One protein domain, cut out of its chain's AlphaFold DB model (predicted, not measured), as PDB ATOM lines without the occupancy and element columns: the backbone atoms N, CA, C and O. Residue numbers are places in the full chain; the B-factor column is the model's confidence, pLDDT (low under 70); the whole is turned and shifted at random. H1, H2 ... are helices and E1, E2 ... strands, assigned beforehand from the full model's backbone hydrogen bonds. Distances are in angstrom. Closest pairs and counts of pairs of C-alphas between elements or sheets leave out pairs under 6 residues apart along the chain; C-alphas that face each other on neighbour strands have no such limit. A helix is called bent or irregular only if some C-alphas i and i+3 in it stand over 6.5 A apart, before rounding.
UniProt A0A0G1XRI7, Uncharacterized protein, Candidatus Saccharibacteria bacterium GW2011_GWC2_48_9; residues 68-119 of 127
ATOM      1  N   GLU A  68      52.876  43.142  21.046       90.12
ATOM      2  CA  GLU A  68      51.894  44.141  21.462       90.12
ATOM      3  C   GLU A  68      50.917  44.509  20.342       90.12
ATOM      4  O   GLU A  68      49.730  44.670  20.613       90.12
ATOM      5  N   ASP A  69      51.377  44.570  19.095       88.88
ATOM      6  CA  ASP A  69      50.554  44.941  17.946       88.88
ATOM      7  C   ASP A  69      49.662  43.785  17.501       88.88
ATOM      8  O   ASP A  69      48.528  44.010  17.079       88.88
ATOM      9  N   VAL A  70      50.126  42.545  17.682       89.75
ATOM     10  CA  VAL A  70      49.274  41.351  17.564       89.75
ATOM     11  C   VAL A  70      48.128  41.432  18.569       89.75
ATOM     12  O   VAL A  70      46.966  41.309  18.189       89.75
ATOM     13  N   ARG A  71      48.416  41.726  19.843       89.69
ATOM     14  CA  ARG A  71      47.401  41.786  20.911       89.69
ATOM     15  C   ARG A  71      46.426  42.958  20.774       89.69
ATOM     16  O   ARG A  71      45.260  42.813  21.142       89.69
ATOM     17  N   LYS A  72      46.881  44.097  20.245       92.31
ATOM     18  CA  LYS A  72      46.040  45.275  19.961       92.31
ATOM     19  C   LYS A  72      45.138  45.085  18.739       92.31
ATOM     20  O   LYS A  72      44.201  45.862  18.577       92.31
ATOM     21  N   HIS A  73      45.395  44.085  17.893       92.50
ATOM     22  CA  HIS A  73      44.566  43.808  16.720       92.50
ATOM     23  C   HIS A  73      43.161  43.384  17.139       92.50
ATOM     24  O   HIS A  73      43.001  42.383  17.840       92.50
ATOM     25  N   VAL A  74      42.142  44.129  16.719       90.38
ATOM     26  CA  VAL A  74      40.734  43.879  17.046       90.38
ATOM     27  C   VAL A  74      39.918  43.969  15.764       90.38
ATOM     28  O   VAL A  74      40.069  44.910  14.991       90.38
ATOM     29  N   VAL A  75      39.031  43.001  15.566       89.94
ATOM     30  CA  VAL A  75      38.056  42.963  14.467       89.94
ATOM     31  C   VAL A  75      36.671  42.657  15.029       89.94
ATOM     32  O   VAL A  75      36.535  42.263  16.191       89.94
ATOM     33  N   SER A  76      35.642  42.852  14.205       86.94
ATOM     34  CA  SER A  76      34.272  42.454  14.534       86.94
ATOM     35  C   SER A  76      34.183  40.950  14.817       86.94
ATOM     36  O   SER A  76      34.914  40.161  14.222       86.94
ATOM     37  N   THR A  77      33.250  40.541  15.679       83.81
ATOM     38  CA  THR A  77      33.018  39.136  16.063       83.81
ATOM     39  C   THR A  77      32.735  38.218  14.869       83.81
ATOM     40  O   THR A  77      33.026  37.029  14.927       83.81
ATOM     41  N   GLU A  78      32.172  38.757  13.787       84.31
ATOM     42  CA  GLU A  78      31.820  37.996  12.579       84.31
ATOM     43  C   GLU A  78      32.986  37.855  11.587       84.31
ATOM     44  O   GLU A  78      32.868  37.158  10.580       84.31
ATOM     45  N   GLN A  79      34.115  38.514  11.855       87.44
ATOM     46  CA  GLN A  79      35.288  38.506  10.990       87.44
ATOM     47  C   GLN A  79      36.429  37.691  11.614       87.44
ATOM     48  O   GLN A  79      36.606  37.681  12.835       87.44
ATOM     49  N   PRO A  80      37.242  37.012  10.789       91.44
ATOM     50  CA  PRO A  80      38.424  36.321  11.281       91.44
ATOM     51  C   PRO A  80      39.418  37.330  11.855       91.44
ATOM     52  O   PRO A  80      39.745  38.327  11.217       91.44
ATOM     53  N   ARG A  81      39.907  37.053  13.068       93.00
ATOM     54  CA  ARG A  81      40.870  37.911  13.776       93.00
ATOM     55  C   ARG A  81      42.313  37.472  13.577       93.00
ATOM     56  O   ARG A  81      43.174  38.303  13.296       93.00
ATOM     57  N   TYR A  82      42.555  36.175  13.729       94.38
ATOM     58  CA  TYR A  82      43.875  35.572  13.624       94.38
ATOM     59  C   TYR A  82      43.812  34.290  12.800       94.38
ATOM     60  O   TYR A  82      42.810  33.571  12.839       94.38
ATOM     61  N   LEU A  83      44.900  33.993  12.095       92.56
ATOM     62  CA  LEU A  83      45.133  32.719  11.433       92.56
ATOM     63  C   LEU A  83      46.290  32.003  12.127       92.56
ATOM     64  O   LEU A  83      47.324  32.598  12.421       92.56
ATOM     65  N   SER A  84      46.127  30.710  12.389       94.25
ATOM     66  CA  SER A  84      47.203  29.868  12.911       94.25
ATOM     67  C   SER A  84      47.266  28.576  12.115       94.25
ATOM     68  O   SER A  84      46.258  27.890  11.941       94.25
ATOM     69  N   ILE A  85      48.455  28.263  11.609       94.44
ATOM     70  CA  ILE A  85      48.750  27.046  10.858       94.44
ATOM     71  C   ILE A  85      50.016  26.441  11.479       94.44
ATOM     72  O   ILE A  85      51.125  26.724  11.015       94.44
ATOM     73  N   PRO A  86      49.874  25.600  12.522       94.12
ATOM     74  CA  PRO A  86      51.017  25.090  13.283       94.12
ATOM     75  C   PRO A  86      52.022  24.302  12.435       94.12
ATOM     76  O   PRO A  86      53.223  24.358  12.674       94.12
ATOM     77  N   SER A  87      51.554  23.601  11.398       96.06
ATOM     78  CA  SER A  87      52.418  22.856  10.471       96.06
ATOM     79  C   SER A  87      53.330  23.747   9.622       96.06
ATOM     80  O   SER A  87      54.324  23.257   9.090       96.06
ATOM     81  N   LEU A  88      52.996  25.032   9.492       93.25
ATOM     82  CA  LEU A  88      53.795  26.045   8.807       93.25
ATOM     83  C   LEU A  88      54.498  26.993   9.789       93.25
ATOM     84  O   LEU A  88      55.101  27.964   9.344       93.25
ATOM     85  N   TYR A  89      54.432  26.721  11.101       90.56
ATOM     86  CA  TYR A  89      54.948  27.602  12.158       90.56
ATOM     87  C   TYR A  89      54.351  29.020  12.103       90.56
ATOM     88  O   TYR A  89      55.033  30.007  12.373       90.56
ATOM     89  N   ILE A  90      53.075  29.122  11.710       90.12
ATOM     90  CA  ILE A  90      52.320  30.377  11.702       90.12
ATOM     91  C   ILE A  90      51.442  30.401  12.948       90.12
ATOM     92  O   ILE A  90      50.464  29.654  13.018       90.12
ATOM     93  N   ASP A  91      51.762  31.288  13.884       91.00
ATOM     94  CA  ASP A  91      51.030  31.471  15.136       91.00
ATOM     95  C   ASP A  91      50.431  32.883  15.192       91.00
ATOM     96  O   ASP A  91      51.141  33.876  15.056       91.00
ATOM     97  N   GLU A  92      49.109  32.963  15.372       92.19
ATOM     98  CA  GLU A  92      48.347  34.211  15.544       92.19
ATOM     99  C   GLU A  92      48.620  35.328  14.509       92.19
ATOM    100  O   GLU A  92      48.621  36.518  14.841       92.19
ATOM    101  N   ALA A  93      48.795  34.981  13.230       93.31
ATOM    102  CA  ALA A  93      48.941  35.976  12.168       93.31
ATOM    103  C   ALA A  93      47.681  36.850  12.076       93.31
ATOM    104  O   ALA A  93      46.565  36.326  12.001       93.31
ATOM    105  N   ARG A  94      47.840  38.179  12.098       95.12
ATOM    106  CA  ARG A  94      46.707  39.116  12.094       95.12
ATOM    107  C   ARG A  94      45.992  39.067  10.754       95.12
ATOM    108  O   ARG A  94      46.626  39.056   9.701       95.12
ATOM    109  N   VAL A  95      44.667  39.083  10.803       94.75
ATOM    110  CA  VAL A  95      43.835  39.040   9.603       94.75
ATOM    111  C   VAL A  95      43.214  40.411   9.346       94.75
ATOM    112  O   VAL A  95      42.589  40.987  10.237       94.75
ATOM    113  N   PHE A  96      43.374  40.924   8.127       93.75
ATOM    114  CA  PHE A  96      42.808  42.188   7.664       93.75
ATOM    115  C   PHE A  96      41.825  41.957   6.527       93.75
ATOM    116  O   PHE A  96      42.078  41.167   5.623       93.75
ATOM    117  N   SER A  97      40.715  42.686   6.553       92.12
ATOM    118  CA  SER A  97      39.754  42.715   5.455       92.12
ATOM    119  C   SER A  97      40.385  43.361   4.220       92.12
ATOM    120  O   SER A  97      40.922  44.463   4.321       92.12
ATOM    121  N   VAL A  98      40.335  42.682   3.074       93.56
ATOM    122  CA  VAL A  98      40.867  43.179   1.800       93.56
ATOM    123  C   VAL A  98      39.807  43.139   0.705       93.56
ATOM    124  O   VAL A  98      38.994  42.214   0.619       93.56
ATOM    125  N   GLY A  99      39.826  44.161  -0.146       92.69
ATOM    126  CA  GLY A  99      38.945  44.295  -1.301       92.69
ATOM    127  C   GLY A  99      39.684  44.047  -2.613       92.69
ATOM    128  O   GLY A  99      40.577  43.207  -2.711       92.69
ATOM    129  N   THR A 100      39.310  44.801  -3.641       93.88
ATOM    130  CA  THR A 100      40.024  44.845  -4.921       93.88
ATOM    131  C   THR A 100      40.557  46.245  -5.175       93.88
ATOM    132  O   THR A 100      39.847  47.228  -4.951       93.88
ATOM    133  N   LYS A 101      41.769  46.333  -5.713       89.38
ATOM    134  CA  LYS A 101      42.372  47.581  -6.186       89.38
ATOM    135  C   LYS A 101      41.621  48.118  -7.415       89.38
ATOM    136  O   LYS A 101      40.836  47.415  -8.054       89.38
ATOM    137  N   ALA A 102      41.889  49.370  -7.795       86.69
ATOM    138  CA  ALA A 102      41.242  50.029  -8.942       86.69
ATOM    139  C   ALA A 102      41.463  49.303 -10.288       86.69
ATOM    140  O   ALA A 102      40.654  49.424 -11.204       86.69
ATOM    141  N   ASN A 103      42.539  48.522 -10.399       89.62
ATOM    142  CA  ASN A 103      42.862  47.669 -11.545       89.62
ATOM    143  C   ASN A 103      42.182  46.282 -11.494       89.62
ATOM    144  O   ASN A 103      42.510  45.425 -12.309       89.62
ATOM    145  N   SER A 104      41.240  46.054 -10.570       87.94
ATOM    146  CA  SER A 104      40.565  44.765 -10.339       87.94
ATOM    147  C   SER A 104      41.465  43.635  -9.817       87.94
ATOM    148  O   SER A 104      41.057  42.476  -9.818       87.94
ATOM    149  N   GLU A 105      42.670  43.951  -9.346       90.56
ATOM    150  CA  GLU A 105      43.539  43.011  -8.634       90.56
ATOM    151  C   GLU A 105      43.077  42.842  -7.181       90.56
ATOM    152  O   GLU A 105      42.537  43.780  -6.587       90.56
ATOM    153  N   LEU A 106      43.283  41.658  -6.599       90.12
ATOM    154  CA  LEU A 106      43.017  41.432  -5.180       90.12
ATOM    155  C   LEU A 106      43.976  42.282  -4.340       90.12
ATOM    156  O   LEU A 106      45.179  42.307  -4.598       90.12
ATOM    157  N   ASP A 107      43.435  42.988  -3.352       91.81
ATOM    158  CA  ASP A 107      44.257  43.786  -2.455       91.81
ATOM    159  C   ASP A 107      44.971  42.914  -1.412       91.81
ATOM    160  O   ASP A 107      44.550  41.793  -1.114       91.81
ATOM    161  N   THR A 108      46.071  43.420  -0.865       91.19
ATOM    162  CA  THR A 108      46.926  42.683   0.072       91.19
ATOM    163  C   THR A 108      47.296  43.558   1.262       91.19
ATOM    164  O   THR A 108      47.524  44.755   1.081       91.19
ATOM    165  N   PRO A 109      47.426  42.988   2.474       91.88
ATOM    166  CA  PRO A 109      47.987  43.715   3.602       91.88
ATOM    167  C   PRO A 109      49.394  44.229   3.286       91.88
ATOM    168  O   PRO A 109      50.131  43.638   2.496       91.88
ATOM    169  N   ARG A 110      49.768  45.331   3.933       90.69
ATOM    170  CA  ARG A 110      51.057  45.988   3.712       90.69
ATOM    171  C   ARG A 110      52.246  45.161   4.212       90.69
ATOM    172  O   ARG A 110      53.314  45.190   3.607       90.69
ATOM    173  N   ASN A 111      52.069  44.470   5.337       91.62
ATOM    174  CA  ASN A 111      53.122  43.697   5.984       91.62
ATOM    175  C   ASN A 111      53.054  42.221   5.566       91.62
ATOM    176  O   ASN A 111      51.972  41.636   5.512       91.62
ATOM    177  N   ILE A 112      54.211  41.612   5.298       91.19
ATOM    178  CA  ILE A 112      54.319  40.225   4.811       91.19
ATOM    179  C   ILE A 112      53.860  39.167   5.825       91.19
ATOM    180  O   ILE A 112      53.598  38.026   5.452       91.19
ATOM    181  N   HIS A 113      53.806  39.522   7.108       92.19
ATOM    182  CA  HIS A 113      53.392  38.633   8.190       92.19
ATOM    183  C   HIS A 113      51.882  38.699   8.469       92.19
ATOM    184  O   HIS A 113      51.383  37.952   9.314       92.19
ATOM    185  N   ASP A 114      51.155  39.573   7.770       93.44
ATOM    186  CA  ASP A 114      49.711  39.734   7.897       93.44
ATOM    187  C   ASP A 114      48.954  38.977   6.797       93.44
ATOM    188  O   ASP A 114      49.448  38.733   5.696       93.44
ATOM    189  N   VAL A 115      47.707  38.617   7.093       93.94
ATOM    190  CA  VAL A 115      46.855  37.813   6.212       93.94
ATOM    191  C   VAL A 115      45.685  38.647   5.707       93.94
ATOM    192  O   VAL A 115      44.996  39.306   6.481       93.94
ATOM    193  N   GLY A 116      45.430  38.596   4.400       93.81
ATOM    194  CA  GLY A 116      44.259  39.217   3.785       93.81
ATOM    195  C   GLY A 116      43.048  38.286   3.800       93.81
ATOM    196  O   GLY A 116      43.128  37.144   3.350       93.81
ATOM    197  N   TRP A 117      41.911  38.782   4.277       93.12
ATOM    198  CA  TRP A 117      40.608  38.143   4.168       93.12
ATOM    199  C   TRP A 117      39.739  38.883   3.161       93.12
ATOM    200  O   TRP A 117      39.395  40.043   3.371       93.12
ATOM    201  N   TYR A 118      39.364  38.224   2.067       93.19
ATOM    202  CA  TYR A 118      38.566  38.883   1.041       93.19
ATOM    203  C   TYR A 118      37.140  39.171   1.526       93.19
ATOM    204  O   TYR A 118      36.432  38.274   1.978       93.19
ATOM    205  N   GLU A 119      36.698  40.418   1.388       89.88
ATOM    206  CA  GLU A 119      35.419  40.916   1.924       89.88
ATOM    207  C   GLU A 119      34.182  40.164   1.442       89.88
ATOM    208  O   GLU A 119      33.189  40.074   2.158       89.88
TER     209      GLU A 119
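Overview. This is residues 68 to 119 of the 127 residues of an uncharacterized protein of Candidatus Saccharibacteria bacterium GW2011_GWC2_48_9 (UniProt A0A0G1XRI7). A long, bent strand, E2, is the spine of a small, loosely built sheet: E1 folds beside its first part as a hairpin, and E3 runs beside its second part, reached by a long loop that reaches out beyond the end of E2 and folds back. A short helix, H1, only grazes the sheet, and a loop of nine residues leads from it to E1. The printed part has 52 residues, with one named helix and three named strands in the order H1, E1, E2, E3; the class is mixed, helices and strands, though under half of the residues are in named elements. The sheet order is E1, E2, E3, and it is mixed, antiparallel between E1 and E2 and parallel between E2 and E3. The whole is only just loose, close to compact, with a radius of gyration of the C-alphas of 11.9 A and spans of 33 by 25 by 19 A.

Arrangement. The inner strand of the sheet is E2, residues 90 to 98, which bends by 55 degrees at residue 93. Its two neighbours are the edge strands E1, residues 82 to 85, and E3, residues 115 to 118. The pairing is staggered: E2 pairs with E1 over residues 90 to 94 and with E3 over residues 95 to 98. E1 and E2 form a hairpin and are antiparallel, with 134 degrees between their directions. C-alphas 84 and 91, which face each other, are 4.7 A apart. Across this pair N 83 and O 93 are within hydrogen-bond range at 2.9 A, as are N 85 and O 90 at 2.8 A. E2 and E3 are parallel, with 37 degrees between their directions. C-alphas 95 and 115, which face each other, are 4.7 A apart. Here N 117 and O 96 are within hydrogen-bond range at 2.7 A, and N 96 and O 115 at 2.8 A. The closest C-alphas of E1 and E3 are those of Leu 83 and Val 115, 7.5 A apart. The helix H1, residues 68 to 72, is on the sheet but only grazes it, with its residues 69 to 71. The closest C-alphas of H1 and E2 are those of Val 70 and Arg 94, 6.4 A apart. In H1 every O i to N i+4 pair is within hydrogen-bond range.

Along the chain. E2 is the longest strand by residues, 9 residues from Ile 90 to Val 98, and measures 19.8 A from first to last C-alpha, from (52.320, 30.377, 11.702) to (40.867, 43.179, 1.800). E1, Tyr 82 to Ile 85, measures 10.2 A. E3, Val 115 to Tyr 118, measures 9.8 A and ends with its C-alpha at (38.566, 38.883, 1.041). H1, Glu 68 to Lys 72, measures 6.1 A and begins with its C-alpha at (51.894, 44.141, 21.462).

Size, cuts and confidence. The two C-alphas farthest apart are those of Ser 87, in the tight link from E1 to E2, and Ala 102, in the long link from E2 to E3; they are 35.2 A apart. That long link, residues 99 to 114, has no named element, and its C-alphas lie 5 to 21 A from the mean of the C-alphas. The link from H1 to E1 is short, with 9 residues. The first and last printed C-alphas, of Glu 68 and Glu 119, are 25.8 A apart. The printed part has no cut. The mean pLDDT of the printed part is 91.4, and no printed residue is under 70.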